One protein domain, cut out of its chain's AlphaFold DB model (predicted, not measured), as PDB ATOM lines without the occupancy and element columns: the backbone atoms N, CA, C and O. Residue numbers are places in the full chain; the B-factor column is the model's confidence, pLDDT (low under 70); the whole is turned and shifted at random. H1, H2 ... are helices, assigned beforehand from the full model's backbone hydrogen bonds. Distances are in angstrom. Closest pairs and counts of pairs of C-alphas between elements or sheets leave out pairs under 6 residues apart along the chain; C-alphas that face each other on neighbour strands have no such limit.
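Overview. This is residues 90 to 195 of the 829 residues of an uncharacterized protein of Planctomycetes bacterium (UniProt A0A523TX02). Three long helices make the body: H3 and H5 meet near their first residues and spread apart as a narrow V, and H4 folds back from H3 and crosses H5 on one side of this V. The short H1 packs between H3 and H5 on the other side, the four-residue H2 packs on the first half of H3, and a long loop, residues 158 to 171, joins H4 to H5. The printed part has 106 residues with five named helices, H1 to H5 in that order, and no named strand; the class is all helix. It is compact, with a radius of gyration of the C-alphas of 13.6 A, and elongated, spanning 39 by 25 by 21 A.

Arrangement. H1, residues 93 to 100, touches H5, residues 172 to 193, opposite ways at a steep tilt of 46 degrees; the closest C-alphas are those of Val 100 and Arg 176, 5.6 A apart, and H5 touches H1 with residues 176 to 183 alone. H2, residues 108 to 111, touches residues 121 to 128 of H3, residues 121 to 136; the closest C-alphas, those of Thr 110 and Arg 124, are 5.8 A apart. H3 is the hub, touching the other four helices. It touches H1 with residues 130 to 134 alone, opposite ways at a steep tilt of 48 degrees, the C-alphas of Leu 99 and Leu 130 being closest at 6.6 A. H3 and H4, residues 139 to 157, form a helical hairpin at a shallow tilt of 24 degrees, opposite ways, with the C-alphas of Ala 134 and Ala 145 closest at 5.1 A; H3 touches H4 with residues 130 to 136 alone, and H4 touches H3 with residues 142 to 149 alone. H4 touches H5 at a steep tilt of 52 degrees, opposite ways, closest at the C-alphas of Ile 148 and Ala 182, 5.4 A apart. Residues 122 to 126 of H3 touch residues 172 to 175 of H5, the same way at a shallow tilt of 29 degrees, with the C-alphas of Ile 123 and Val 172 closest at 5.4 A. H2 is apart from H1, H4 and H5. Every O i to N i+4 pair is within hydrogen-bond range in H1, H3 and H4, and 17 of 18 are in H5; H2 is too short for such a pair.

Along the chain. H1 begins at C-alpha 93, (6.266, 15.818, -38.321), and H2 follows after a short link. From first to last C-alpha H3 measures 22.6 A, H4 27.5 A and H5 31.2 A. H5 ends at C-alpha 193, (7.350, 34.012, -30.792).

Size, cuts and confidence. The two C-alphas farthest apart, those of Lys 114 and Glu 192, are 40.3 A apart. The printed part has no cut. The link from H3 to H4 is tight, and that from H4 to H5 is long, with 14 residues. The mean pLDDT of the printed part is 87.5; residue 116 and residues 158 to 168 are under 70.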
ATOM      1  N   PRO A  90       3.676  24.746 -32.408       95.00
ATOM      2  CA  PRO A  90       4.492  23.954 -33.323       95.00
ATOM      3  C   PRO A  90       3.775  22.665 -33.746       95.00
ATOM      4  O   PRO A  90       3.140  21.992 -32.927       95.00
ATOM      5  N   LEU A  91       3.857  22.330 -35.033       95.88
ATOM      6  CA  LEU A  91       3.340  21.071 -35.568       95.88
ATOM      7  C   LEU A  91       4.425  19.996 -35.519       95.88
ATOM      8  O   LEU A  91       5.556  20.254 -35.927       95.88
ATOM      9  N   SER A  92       4.075  18.790 -35.064       95.94
ATOM     10  CA  SER A  92       4.956  17.623 -35.181       95.94
ATOM     11  C   SER A  92       5.086  17.186 -36.642       95.94
ATOM     12  O   SER A  92       4.228  17.514 -37.461       95.94
ATOM     13  N   GLU A  93       6.089  16.368 -36.964       95.12
ATOM     14  CA  GLU A  93       6.266  15.818 -38.321       95.12
ATOM     15  C   GLU A  93       4.992  15.128 -38.830       95.12
ATOM     16  O   GLU A  93       4.484  15.478 -39.889       95.12
ATOM     17  N   SER A  94       4.351  14.296 -37.998       95.12
ATOM     18  CA  SER A  94       3.064  13.666 -38.340       95.12
ATOM     19  C   SER A  94       1.932  14.666 -38.638       95.12
ATOM     20  O   SER A  94       1.059  14.394 -39.464       95.12
ATOM     21  N   ASP A  95       1.910  15.825 -37.971       94.75
ATOM     22  CA  ASP A  95       0.901  16.858 -38.226       94.75
ATOM     23  C   ASP A  95       1.183  17.574 -39.557       94.75
ATOM     24  O   ASP A  95       0.248  17.880 -40.302       94.75
ATOM     25  N   VAL A  96       2.463  17.796 -39.878       96.19
ATOM     26  CA  VAL A  96       2.912  18.352 -41.162       96.19
ATOM     27  C   VAL A  96       2.598  17.390 -42.305       96.19
ATOM     28  O   VAL A  96       1.991  17.812 -43.289       96.19
ATOM     29  N   ASP A  97       2.893  16.100 -42.159       96.12
ATOM     30  CA  ASP A  97       2.619  15.082 -43.180       96.12
ATOM     31  C   ASP A  97       1.129  15.004 -43.522       96.12
ATOM     32  O   ASP A  97       0.750  14.976 -44.693       96.12
ATOM     33  N   LYS A  98       0.249  15.069 -42.515       95.06
ATOM     34  CA  LYS A  98      -1.210  15.121 -42.728       95.06
ATOM     35  C   LYS A  98      -1.660  16.351 -43.520       95.06
ATOM     36  O   LYS A  98      -2.729  16.311 -44.135       95.06
ATOM     37  N   LEU A  99      -0.906  17.448 -43.458       94.81
ATOM     38  CA  LEU A  99      -1.183  18.679 -44.196       94.81
ATOM     39  C   LEU A  99      -0.608  18.618 -45.622       94.81
ATOM     40  O   LEU A  99      -1.289  19.019 -46.563       94.81
ATOM     41  N   VAL A 100       0.597  18.067 -45.790       96.94
ATOM     42  CA  VAL A 100       1.251  17.817 -47.091       96.94
ATOM     43  C   VAL A 100       0.480  16.782 -47.920       96.94
ATOM     44  O   VAL A 100       0.383  16.878 -49.142       96.94
ATOM     45  N   GLN A 101      -0.140  15.804 -47.264       96.06
ATOM     46  CA  GLN A 101      -0.984  14.794 -47.904       96.06
ATOM     47  C   GLN A 101      -2.460  15.213 -47.987       96.06
ATOM     48  O   GLN A 101      -3.353  14.365 -48.015       96.06
ATOM     49  N   ALA A 102      -2.747  16.521 -48.028       96.25
ATOM     50  CA  ALA A 102      -4.111  17.005 -48.218       96.25
ATOM     51  C   ALA A 102      -4.736  16.411 -49.502       96.25
ATOM     52  O   ALA A 102      -4.094  16.407 -50.558       96.25
ATOM     53  N   PRO A 103      -5.982  15.903 -49.438       94.88
ATOM     54  CA  PRO A 103      -6.615  15.257 -50.580       94.88
ATOM     55  C   PRO A 103      -6.969  16.278 -51.663       94.88
ATOM     56  O   PRO A 103      -7.291  17.429 -51.365       94.88
ATOM     57  N   LEU A 104      -6.991  15.835 -52.921       97.06
ATOM     58  CA  LEU A 104      -7.506  16.645 -54.023       97.06
ATOM     59  C   LEU A 104      -8.989  16.953 -53.791       97.06
ATOM     60  O   LEU A 104      -9.804  16.046 -53.623       97.06
ATOM     61  N   HIS A 105      -9.351  18.230 -53.816       96.44
ATOM     62  CA  HIS A 105     -10.708  18.682 -53.547       96.44
ATOM     63  C   HIS A 105     -11.145  19.713 -54.585       96.44
ATOM     64  O   HIS A 105     -10.388  20.612 -54.917       96.44
ATOM     65  N   ASN A 106     -12.373  19.603 -55.084       95.38
ATOM     66  CA  ASN A 106     -12.958  20.653 -55.910       95.38
ATOM     67  C   ASN A 106     -13.536  21.727 -54.982       95.38
ATOM     68  O   ASN A 106     -14.506  21.457 -54.274       95.38
ATOM     69  N   GLY A 107     -12.912  22.902 -54.944       91.94
ATOM     70  CA  GLY A 107     -13.379  24.052 -54.177       91.94
ATOM     71  C   GLY A 107     -13.431  25.311 -55.036       91.94
ATOM     72  O   GLY A 107     -13.506  25.243 -56.262       91.94
ATOM     73  N   TRP A 108     -13.373  26.471 -54.386       93.94
ATOM     74  CA  TRP A 108     -13.512  27.770 -55.041       93.94
ATOM     75  C   TRP A 108     -12.533  27.980 -56.207       93.94
ATOM     76  O   TRP A 108     -12.929  28.472 -57.265       93.94
ATOM     77  N   LEU A 109     -11.263  27.584 -56.051       91.31
ATOM     78  CA  LEU A 109     -10.248  27.775 -57.094       91.31
ATOM     79  C   LEU A 109     -10.526  26.929 -58.343       91.31
ATOM     80  O   LEU A 109     -10.098  27.285 -59.440       91.31
ATOM     81  N   THR A 110     -11.191  25.790 -58.166       91.94
ATOM     82  CA  THR A 110     -11.498  24.838 -59.235       91.94
ATOM     83  C   THR A 110     -12.852  25.113 -59.891       91.94
ATOM     84  O   THR A 110     -12.960  24.947 -61.103       91.94
ATOM     85  N   GLU A 111     -13.852  25.524 -59.109       91.81
ATOM     86  CA  GLU A 111     -15.258  25.601 -59.536       91.81
ATOM     87  C   GLU A 111     -15.736  27.034 -59.829       91.81
ATOM     88  O   GLU A 111     -16.544  27.242 -60.729       91.81
ATOM     89  N   GLU A 112     -15.235  28.045 -59.112       88.06
ATOM     90  CA  GLU A 112     -15.744  29.425 -59.215       88.06
ATOM     91  C   GLU A 112     -14.758  30.390 -59.892       88.06
ATOM     92  O   GLU A 112     -15.157  31.360 -60.549       88.06
ATOM     93  N   TRP A 113     -13.452  30.150 -59.756       85.69
ATOM     94  CA  TRP A 113     -12.431  30.999 -60.361       85.69
ATOM     95  C   TRP A 113     -12.280  30.742 -61.867       85.69
ATOM     96  O   TRP A 113     -11.817  29.692 -62.301       85.69
ATOM     97  N   LYS A 114     -12.588  31.756 -62.685       80.56
ATOM     98  CA  LYS A 114     -12.485  31.684 -64.157       80.56
ATOM     99  C   LYS A 114     -11.056  31.838 -64.705       80.56
ATOM    100  O   LYS A 114     -10.850  31.741 -65.912       80.56
ATOM    101  N   GLY A 115     -10.070  32.140 -63.858       74.00
ATOM    102  CA  GLY A 115      -8.686  32.349 -64.288       74.00
ATOM    103  C   GLY A 115      -7.896  31.044 -64.421       74.00
ATOM    104  O   GLY A 115      -8.148  30.058 -63.739       74.00
ATOM    105  N   MET A 116      -6.884  31.047 -65.291       64.50
ATOM    106  CA  MET A 116      -6.150  29.832 -65.674       64.50
ATOM    107  C   MET A 116      -4.898  29.530 -64.825       64.50
ATOM    108  O   MET A 116      -4.115  28.674 -65.223       64.50
ATOM    109  N   TYR A 117      -4.643  30.214 -63.704       75.31
ATOM    110  CA  TYR A 117      -3.458  29.966 -62.861       75.31
ATOM    111  C   TYR A 117      -3.843  29.447 -61.459       75.31
ATOM    112  O   TYR A 117      -4.730  30.038 -60.842       75.31
ATOM    113  N   PRO A 118      -3.163  28.405 -60.930       78.31
ATOM    114  CA  PRO A 118      -2.230  27.506 -61.619       78.31
ATOM    115  C   PRO A 118      -2.902  26.751 -62.774       78.31
ATOM    116  O   PRO A 118      -4.081  26.411 -62.688       78.31
ATOM    117  N   ARG A 119      -2.167  26.497 -63.867       80.62
ATOM    118  CA  ARG A 119      -2.729  25.910 -65.106       80.62
ATOM    119  C   ARG A 119      -3.248  24.493 -64.914       80.62
ATOM    120  O   ARG A 119      -4.323  24.166 -65.417       80.62
ATOM    121  N   GLN A 120      -2.511  23.678 -64.170       87.44
ATOM    122  CA  GLN A 120      -2.884  22.294 -63.924       87.44
ATOM    123  C   GLN A 120      -4.046  22.207 -62.937       87.44
ATOM    124  O   GLN A 120      -3.990  22.749 -61.832       87.44
ATOM    125  N   ARG A 121      -5.096  21.488 -63.338       90.69
ATOM    126  CA  ARG A 121      -6.310  21.329 -62.535       90.69
ATOM    127  C   ARG A 121      -6.038  20.625 -61.210       90.69
ATOM    128  O   ARG A 121      -6.551  21.076 -60.195       90.69
ATOM    129  N   ASP A 122      -5.206  19.587 -61.185       93.88
ATOM    130  CA  ASP A 122      -4.920  18.872 -59.934       93.88
ATOM    131  C   ASP A 122      -4.122  19.712 -58.935       93.88
ATOM    132  O   ASP A 122      -4.342  19.588 -57.736       93.88
ATOM    133  N   ILE A 123      -3.294  20.657 -59.397       93.00
ATOM    134  CA  ILE A 123      -2.687  21.653 -58.506       93.00
ATOM    135  C   ILE A 123      -3.768  22.555 -57.898       93.00
ATOM    136  O   ILE A 123      -3.750  22.788 -56.691       93.00
ATOM    137  N   ARG A 124      -4.739  23.032 -58.693       92.25
ATOM    138  CA  ARG A 124      -5.865  23.826 -58.162       92.25
ATOM    139  C   ARG A 124      -6.657  23.039 -57.115       92.25
ATOM    140  O   ARG A 124      -6.880  23.548 -56.019       92.25
ATOM    141  N   ARG A 125      -6.963  21.773 -57.410       95.75
ATOM    142  CA  ARG A 125      -7.663  20.863 -56.492       95.75
ATOM    143  C   ARG A 125      -6.869  20.580 -55.220       95.75
ATOM    144  O   ARG A 125      -7.444  20.472 -54.139       95.75
ATOM    145  N   TYR A 126      -5.550  20.453 -55.329       97.38
ATOM    146  CA  TYR A 126      -4.675  20.283 -54.175       97.38
ATOM    147  C   TYR A 126      -4.671  21.532 -53.286       97.38
ATOM    148  O   TYR A 126      -4.767  21.405 -52.071       97.38
ATOM    149  N   LEU A 127      -4.631  22.740 -53.859       95.50
ATOM    150  CA  LEU A 127      -4.684  23.988 -53.086       95.50
ATOM    151  C   LEU A 127      -6.037  24.196 -52.390       95.50
ATOM    152  O   LEU A 127      -6.062  24.587 -51.222       95.50
ATOM    153  N   ASP A 128      -7.145  23.880 -53.066       96.38
ATOM    154  CA  ASP A 128      -8.481  23.843 -52.455       96.38
ATOM    155  C   ASP A 128      -8.531  22.833 -51.289       96.38
ATOM    156  O   ASP A 128      -9.079  23.122 -50.218       96.38
ATOM    157  N   GLY A 129      -7.914  21.661 -51.472       97.69
ATOM    158  CA  GLY A 129      -7.782  20.611 -50.463       97.69
ATOM    159  C   GLY A 129      -6.942  21.022 -49.258       97.69
ATOM    160  O   GLY A 129      -7.375  20.848 -48.116       97.69
ATOM    161  N   LEU A 130      -5.778  21.626 -49.496       97.69
ATOM    162  CA  LEU A 130      -4.881  22.166 -48.475       97.69
ATOM    163  C   LEU A 130      -5.592  23.225 -47.632       97.69
ATOM    164  O   LEU A 130      -5.579  23.156 -46.403       97.69
ATOM    165  N   ALA A 131      -6.265  24.176 -48.282       96.94
ATOM    166  CA  ALA A 131      -7.009  25.221 -47.594       96.94
ATOM    167  C   ALA A 131      -8.167  24.632 -46.767       96.94
ATOM    168  O   ALA A 131      -8.351  25.002 -45.605       96.94
ATOM    169  N   LYS A 132      -8.909  23.657 -47.313       97.38
ATOM    170  CA  LYS A 132      -9.960  22.933 -46.579       97.38
ATOM    171  C   LYS A 132      -9.409  22.193 -45.363       97.38
ATOM    172  O   LYS A 132      -9.995  22.284 -44.285       97.38
ATOM    173  N   LYS A 133      -8.280  21.497 -45.513       97.12
ATOM    174  CA  LYS A 133      -7.622  20.772 -44.423       97.12
ATOM    175  C   LYS A 133      -7.163  21.728 -43.322       97.12
ATOM    176  O   LYS A 133      -7.463  21.480 -42.158       97.12
ATOM    177  N   ALA A 134      -6.533  22.847 -43.680       96.81
ATOM    178  CA  ALA A 134      -6.111  23.872 -42.727       96.81
ATOM    179  C   ALA A 134      -7.293  24.497 -41.957       96.81
ATOM    180  O   ALA A 134      -7.179  24.768 -40.763       96.81
ATOM    181  N   ARG A 135      -8.454  24.687 -42.606       96.25
ATOM    182  CA  ARG A 135      -9.689  25.149 -41.939       96.25
ATOM    183  C   ARG A 135     -10.243  24.141 -40.934       96.25
ATOM    184  O   ARG A 135     -10.770  24.560 -39.909       96.25
ATOM    185  N   ALA A 136     -10.134  22.847 -41.231       96.25
ATOM    186  CA  ALA A 136     -10.699  21.784 -40.405       96.25
ATOM    187  C   ALA A 136      -9.952  21.585 -39.074       96.25
ATOM    188  O   ALA A 136     -10.560  21.153 -38.095       96.25
ATOM    189  N   ILE A 137      -8.654  21.901 -39.021       94.69
ATOM    190  CA  ILE A 137      -7.853  21.779 -37.798       94.69
ATOM    191  C   ILE A 137      -8.208  22.931 -36.845       94.69
ATOM    192  O   ILE A 137      -8.156  24.109 -37.216       94.69
ATOM    193  N   GLN A 138      -8.563  22.579 -35.608       92.56
ATOM    194  CA  GLN A 138      -8.978  23.513 -34.559       92.56
ATOM    195  C   GLN A 138      -7.827  23.864 -33.602       92.56
ATOM    196  O   GLN A 138      -6.779  23.215 -33.585       92.56
ATOM    197  N   GLY A 139      -8.030  24.906 -32.794       94.88
ATOM    198  CA  GLY A 139      -7.078  25.345 -31.771       94.88
ATOM    199  C   GLY A 139      -5.768  25.918 -32.328       94.88
ATOM    200  O   GLY A 139      -5.673  26.281 -33.502       94.88
ATOM    201  N   ALA A 140      -4.744  25.993 -31.472       95.62
ATOM    202  CA  ALA A 140      -3.448  26.601 -31.797       95.62
ATOM    203  C   ALA A 140      -2.741  25.904 -32.977       95.62
ATOM    204  O   ALA A 140      -2.270  26.562 -33.901       95.62
ATOM    205  N   LYS A 141      -2.757  24.565 -33.026       96.25
ATOM    206  CA  LYS A 141      -2.237  23.803 -34.179       96.25
ATOM    207  C   LYS A 141      -2.975  24.142 -35.481       96.25
ATOM    208  O   LYS A 141      -2.370  24.212 -36.549       96.25
ATOM    209  N   GLY A 142      -4.277  24.409 -35.390       97.25
ATOM    210  CA  GLY A 142      -5.087  24.861 -36.515       97.25
ATOM    211  C   GLY A 142      -4.661  26.216 -37.067       97.25
ATOM    212  O   GLY A 142      -4.668  26.411 -38.281       97.25
ATOM    213  N   TRP A 143      -4.254  27.151 -36.206       97.56
ATOM    214  CA  TRP A 143      -3.708  28.434 -36.653       97.56
ATOM    215  C   TRP A 143      -2.353  28.273 -37.340       97.56
ATOM    216  O   TRP A 143      -2.143  28.870 -38.396       97.56
ATOM    217  N   THR A 144      -1.481  27.398 -36.838       97.81
ATOM    218  CA  THR A 144      -0.210  27.071 -37.507       97.81
ATOM    219  C   THR A 144      -0.438  26.475 -38.897       97.81
ATOM    220  O   THR A 144       0.169  26.921 -39.868       97.81
ATOM    221  N   ALA A 145      -1.381  25.537 -39.042       97.94
ATOM    222  CA  ALA A 145      -1.736  24.966 -40.344       97.94
ATOM    223  C   ALA A 145      -2.256  26.028 -41.336       97.94
ATOM    224  O   ALA A 145      -1.905  26.013 -42.519       97.94
ATOM    225  N   LYS A 146      -3.055  26.989 -40.856       98.00
ATOM    226  CA  LYS A 146      -3.532  28.139 -41.643       98.00
ATOM    227  C   LYS A 146      -2.392  29.069 -42.071       98.00
ATOM    228  O   LYS A 146      -2.384  29.521 -43.220       98.00
ATOM    229  N   ALA A 147      -1.406  29.314 -41.208       96.50
ATOM    230  CA  ALA A 147      -0.210  30.075 -41.569       96.50
ATOM    231  C   ALA A 147       0.627  29.369 -42.646       96.50
ATOM    232  O   ALA A 147       1.058  30.013 -43.601       96.50
ATOM    233  N   ILE A 148       0.781  28.043 -42.560       96.44
ATOM    234  CA  ILE A 148       1.489  27.236 -43.570       96.44
ATOM    235  C   ILE A 148       0.779  27.300 -44.926       96.44
ATOM    236  O   ILE A 148       1.428  27.523 -45.951       96.44
ATOM    237  N   ALA A 149      -0.550  27.156 -44.951       96.44
ATOM    238  CA  ALA A 149      -1.334  27.306 -46.177       96.44
ATOM    239  C   ALA A 149      -1.178  28.714 -46.783       96.44
ATOM    240  O   ALA A 149      -1.019  28.856 -47.998       96.44
ATOM    241  N   SER A 150      -1.147  29.748 -45.937       94.00
ATOM    242  CA  SER A 150      -0.950  31.142 -46.358       94.00
ATOM    243  C   SER A 150       0.430  31.365 -46.980       94.00
ATOM    244  O   SER A 150       0.516  31.878 -48.097       94.00
ATOM    245  N   LEU A 151       1.496  30.911 -46.306       90.12
ATOM    246  CA  LEU A 151       2.879  30.986 -46.792       90.12
ATOM    247  C   LEU A 151       3.086  30.189 -48.081       90.12
ATOM    248  O   LEU A 151       3.787  30.647 -48.985       90.12
ATOM    249  N   THR A 152       2.429  29.036 -48.203       91.50
ATOM    250  CA  THR A 152       2.427  28.239 -49.434       91.50
ATOM    251  C   THR A 152       1.843  29.044 -50.590       91.50
ATOM    252  O   THR A 152       2.521  29.243 -51.594       91.50
ATOM    253  N   LEU A 153       0.617  29.564 -50.456       88.62
ATOM    254  CA  LEU A 153      -0.019  30.349 -51.519       88.62
ATOM    255  C   LEU A 153       0.784  31.601 -51.872       88.62
ATOM    256  O   LEU A 153       0.913  31.929 -53.046       88.62
ATOM    257  N   GLN A 154       1.373  32.286 -50.897       81.38
ATOM    258  CA  GLN A 154       2.224  33.440 -51.192       81.38
ATOM    259  C   GLN A 154       3.435  33.030 -52.032       81.38
ATOM    260  O   GLN A 154       3.658  33.632 -53.072       81.38
ATOM    261  N   ARG A 155       4.158  31.967 -51.651       82.50
ATOM    262  CA  ARG A 155       5.300  31.439 -52.425       82.50
ATOM    263  C   ARG A 155       4.929  31.025 -53.840       82.50
ATOM    264  O   ARG A 155       5.735  31.191 -54.748       82.50
ATOM    265  N   LEU A 156       3.724  30.496 -54.023       79.62
ATOM    266  CA  LEU A 156       3.245  30.107 -55.341       79.62
ATOM    267  C   LEU A 156       2.939  31.327 -56.213       79.62
ATOM    268  O   LEU A 156       3.232  31.276 -57.397       79.62
ATOM    269  N   TYR A 157       2.391  32.413 -55.662       75.19
ATOM    270  CA  TYR A 157       1.895  33.570 -56.428       75.19
ATOM    271  C   TYR A 157       2.845  34.798 -56.435       75.19
ATOM    272  O   TYR A 157       2.540  35.808 -57.076       75.19
ATOM    273  N   SER A 158       4.004  34.736 -55.767       57.97
ATOM    274  CA  SER A 158       4.838  35.894 -55.383       57.97
ATOM    275  C   SER A 158       5.632  36.632 -56.467       57.97
ATOM    276  O   SER A 158       6.255  37.640 -56.148       57.97
ATOM    277  N   GLU A 159       5.591  36.224 -57.736       45.38
ATOM    278  CA  GLU A 159       6.220  36.987 -58.838       45.38
ATOM    279  C   GLU A 159       5.211  37.742 -59.722       45.38
ATOM    280  O   GLU A 159       5.526  38.162 -60.830       45.38
ATOM    281  N   SER A 160       3.996  37.991 -59.222       41.00
ATOM    282  CA  SER A 160       3.015  38.773 -59.978       41.00
ATOM    283  C   SER A 160       2.100  39.640 -59.140       41.00
ATOM    284  O   SER A 160       1.196  39.171 -58.455       41.00
ATOM    285  N   GLY A 161       2.211  40.946 -59.354       40.66
ATOM    286  CA  GLY A 161       1.123  41.874 -59.046       40.66
ATOM    287  C   GLY A 161      -0.161  41.610 -59.854       40.66
ATOM    288  O   GLY A 161      -1.154  42.292 -59.630       40.66
ATOM    289  N   SER A 162      -0.154  40.637 -60.779       41.88
ATOM    290  CA  SER A 162      -1.254  40.256 -61.674       41.88
ATOM    291  C   SER A 162      -1.890  38.882 -61.389       41.88
ATOM    292  O   SER A 162      -2.864  38.539 -62.056       41.88
ATOM    293  N   GLY A 163      -1.380  38.086 -60.434       42.94
ATOM    294  CA  GLY A 163      -1.876  36.721 -60.170       42.94
ATOM    295  C   GLY A 163      -1.302  35.607 -61.073       42.94
ATOM    296  O   GLY A 163      -1.891  34.534 -61.170       42.94
ATOM    297  N   TYR A 164      -0.158  35.847 -61.716       44.59
ATOM    298  CA  TYR A 164       0.634  34.926 -62.540       44.59
ATOM    299  C   TYR A 164       2.072  34.711 -62.029       44.59
ATOM    300  O   TYR A 164       2.969  35.478 -62.353       44.59
ATOM    301  N   SER A 165       2.364  33.633 -61.306       51.19
ATOM    302  CA  SER A 165       3.772  33.317 -61.007       51.19
ATOM    303  C   SER A 165       4.592  33.086 -62.278       51.19
ATOM    304  O   SER A 165       4.144  32.388 -63.191       51.19
ATOM    305  N   THR A 166       5.812  33.613 -62.316       47.72
ATOM    306  CA  THR A 166       6.835  33.251 -63.314       47.72
ATOM    307  C   THR A 166       7.330  31.813 -63.107       47.72
ATOM    308  O   THR A 166       7.795  31.173 -64.052       47.72
ATOM    309  N   ILE A 167       7.188  31.286 -61.884       56.81
ATOM    310  CA  ILE A 167       7.510  29.910 -61.522       56.81
ATOM    311  C   ILE A 167       6.330  29.026 -61.929       56.81
ATOM    312  O   ILE A 167       5.229  29.081 -61.366       56.81
ATOM    313  N   LYS A 168       6.564  28.194 -62.944       65.25
ATOM    314  CA  LYS A 168       5.620  27.163 -63.366       65.25
ATOM    315  C   LYS A 168       5.819  25.934 -62.486       65.25
ATOM    316  O   LYS A 168       6.863  25.297 -62.531       65.25
ATOM    317  N   TYR A 169       4.809  25.610 -61.688       73.88
ATOM    318  CA  TYR A 169       4.751  24.334 -60.985       73.88
ATOM    319  C   TYR A 169       4.123  23.296 -61.914       73.88
ATOM    320  O   TYR A 169       3.017  23.503 -62.416       73.88
ATOM    321  N   GLU A 170       4.851  22.211 -62.161       77.50
ATOM    322  CA  GLU A 170       4.491  21.188 -63.152       77.50
ATOM    323  C   GLU A 170       3.877  19.924 -62.532       77.50
ATOM    324  O   GLU A 170       3.458  19.030 -63.263       77.50
ATOM    325  N   SER A 171       3.802  19.831 -61.200       89.00
ATOM    326  CA  SER A 171       3.164  18.706 -60.512       89.00
ATOM    327  C   SER A 171       2.689  19.068 -59.104       89.00
ATOM    328  O   SER A 171       3.159  20.034 -58.495       89.00
ATOM    329  N   VAL A 172       1.776  18.257 -58.556       91.38
ATOM    330  CA  VAL A 172       1.328  18.361 -57.156       91.38
ATOM    331  C   VAL A 172       2.494  18.141 -56.184       91.38
ATOM    332  O   VAL A 172       2.605  18.867 -55.199       91.38
ATOM    333  N   ASP A 173       3.422  17.230 -56.487       91.88
ATOM    334  CA  ASP A 173       4.591  16.969 -55.632       91.88
ATOM    335  C   ASP A 173       5.544  18.161 -55.540       91.88
ATOM    336  O   ASP A 173       6.135  18.416 -54.489       91.88
ATOM    337  N   ALA A 174       5.666  18.952 -56.612       88.38
ATOM    338  CA  ALA A 174       6.413  20.204 -56.553       88.38
ATOM    339  C   ALA A 174       5.781  21.193 -55.565       88.38
ATOM    340  O   ALA A 174       6.503  21.891 -54.855       88.38
ATOM    341  N   VAL A 175       4.449  21.223 -55.479       91.25
ATOM    342  CA  VAL A 175       3.716  22.069 -54.530       91.25
ATOM    343  C   VAL A 175       3.799  21.512 -53.106       91.25
ATOM    344  O   VAL A 175       3.967  22.292 -52.171       91.25
ATOM    345  N   ARG A 176       3.775  20.188 -52.918       95.00
ATOM    346  CA  ARG A 176       4.004  19.537 -51.611       95.00
ATOM    347  C   ARG A 176       5.331  19.956 -50.980       95.00
ATOM    348  O   ARG A 176       5.336  20.394 -49.833       95.00
ATOM    349  N   ARG A 177       6.420  19.987 -51.757       92.06
ATOM    350  CA  ARG A 177       7.727  20.492 -51.291       92.06
ATOM    351  C   ARG A 177       7.698  21.960 -50.847       92.06
ATOM    352  O   ARG A 177       8.466  22.368 -49.974       92.06
ATOM    353  N   VAL A 178       6.819  22.780 -51.431       90.50
ATOM    354  CA  VAL A 178       6.609  24.169 -50.981       90.50
ATOM    355  C   VAL A 178       5.902  24.195 -49.625       90.50
ATOM    356  O   VAL A 178       6.284  25.001 -48.774       90.50
ATOM    357  N   VAL A 179       4.923  23.307 -49.409       95.12
ATOM    358  CA  VAL A 179       4.220  23.144 -48.123       95.12
ATOM    359  C   VAL A 179       5.187  22.687 -47.032       95.12
ATOM    360  O   VAL A 179       5.207  23.296 -45.968       95.12
ATOM    361  N   GLU A 180       6.034  21.693 -47.302       94.88
ATOM    362  CA  GLU A 180       7.061  21.208 -46.363       94.88
ATOM    363  C   GLU A 180       8.010  22.330 -45.935       94.88
ATOM    364  O   GLU A 180       8.238  22.558 -44.745       94.88
ATOM    365  N   ARG A 181       8.520  23.101 -46.904       90.12
ATOM    366  CA  ARG A 181       9.384  24.246 -46.606       90.12
ATOM    367  C   ARG A 181       8.639  25.302 -45.795       90.12
ATOM    368  O   ARG A 181       9.185  25.827 -44.836       90.12
ATOM    369  N   ALA A 182       7.392  25.607 -46.157       91.75
ATOM    370  CA  ALA A 182       6.571  26.559 -45.413       91.75
ATOM    371  C   ALA A 182       6.313  26.089 -43.973       91.75
ATOM    372  O   ALA A 182       6.375  26.902 -43.055       91.75
ATOM    373  N   ALA A 183       6.085  24.793 -43.767       94.88
ATOM    374  CA  ALA A 183       5.929  24.189 -42.450       94.88
ATOM    375  C   ALA A 183       7.188  24.333 -41.599       94.88
ATOM    376  O   ALA A 183       7.089  24.765 -40.451       94.88
ATOM    377  N   LYS A 184       8.365  24.053 -42.171       93.69
ATOM    378  CA  LYS A 184       9.650  24.238 -41.488       93.69
ATOM    379  C   LYS A 184       9.831  25.682 -41.017       93.69
ATOM    380  O   LYS A 184      10.106  25.908 -39.842       93.69
ATOM    381  N   ASP A 185       9.620  26.646 -41.908       90.06
ATOM    382  CA  ASP A 185       9.854  28.059 -41.602       90.06
ATOM    383  C   ASP A 185       8.863  28.593 -40.561       90.06
ATOM    384  O   ASP A 185       9.255  29.283 -39.621       90.06
ATOM    385  N   ILE A 186       7.578  28.236 -40.683       93.75
ATOM    386  CA  ILE A 186       6.560  28.622 -39.702       93.75
ATOM    387  C   ILE A 186       6.842  27.986 -38.343       93.75
ATOM    388  O   ILE A 186       6.773  28.691 -37.344       93.75
ATOM    389  N   ASN A 187       7.185  26.697 -38.277       94.44
ATOM    390  CA  ASN A 187       7.471  26.032 -37.004       94.44
ATOM    391  C   ASN A 187       8.640  26.689 -36.258       94.44
ATOM    392  O   ASN A 187       8.543  26.871 -35.045       94.44
ATOM    393  N   VAL A 188       9.704  27.083 -36.969       93.38
ATOM    394  CA  VAL A 188      10.835  27.821 -36.378       93.38
ATOM    395  C   VAL A 188      10.356  29.139 -35.771       93.38
ATOM    396  O   VAL A 188      10.639  29.420 -34.611       93.38
ATOM    397  N   ILE A 189       9.581  29.926 -36.519       92.50
ATOM    398  CA  ILE A 189       9.100  31.227 -36.038       92.50
ATOM    399  C   ILE A 189       8.130  31.048 -34.858       92.50
ATOM    400  O   ILE A 189       8.263  31.728 -33.844       92.50
ATOM    401  N   VAL A 190       7.175  30.121 -34.959       94.88
ATOM    402  CA  VAL A 190       6.188  29.821 -33.907       94.88
ATOM    403  C   VAL A 190       6.882  29.404 -32.613       94.88
ATOM    404  O   VAL A 190       6.505  29.888 -31.549       94.88
ATOM    405  N   ALA A 191       7.919  28.567 -32.689       93.12
ATOM    406  CA  ALA A 191       8.696  28.169 -31.517       93.12
ATOM    407  C   ALA A 191       9.357  29.368 -30.807       93.12
ATOM    408  O   ALA A 191       9.508  29.354 -29.589       93.12
ATOM    409  N   GLU A 192       9.713  30.422 -31.543       93.19
ATOM    410  CA  GLU A 192      10.369  31.609 -30.988       93.19
ATOM    411  C   GLU A 192       9.395  32.664 -30.440       93.19
ATOM    412  O   GLU A 192       9.730  33.367 -29.476       93.19
ATOM    413  N   VAL A 193       8.227  32.854 -31.073       94.94
ATOM    414  CA  VAL A 193       7.350  34.012 -30.792       94.94
ATOM    415  C   VAL A 193       5.907  33.682 -30.413       94.94
ATOM    416  O   VAL A 193       5.164  34.605 -30.068       94.94
ATOM    417  N   SER A 194       5.500  32.412 -30.424       94.69
ATOM    418  CA  SER A 194       4.153  32.036 -29.987       94.69
ATOM    419  C   SER A 194       3.875  32.475 -28.543       94.69
ATOM    420  O   SER A 194       4.760  32.487 -27.687       94.69
ATOM    421  N   GLY A 195       2.642  32.911 -28.285       93.44
ATOM    422  CA  GLY A 195       2.185  33.430 -26.995       93.44
ATOM    423  C   GLY A 195       2.594  34.879 -26.709       93.44
ATOM    424  O   GLY A 195       2.126  35.467 -25.735       93.44
TER     425      GLY A 195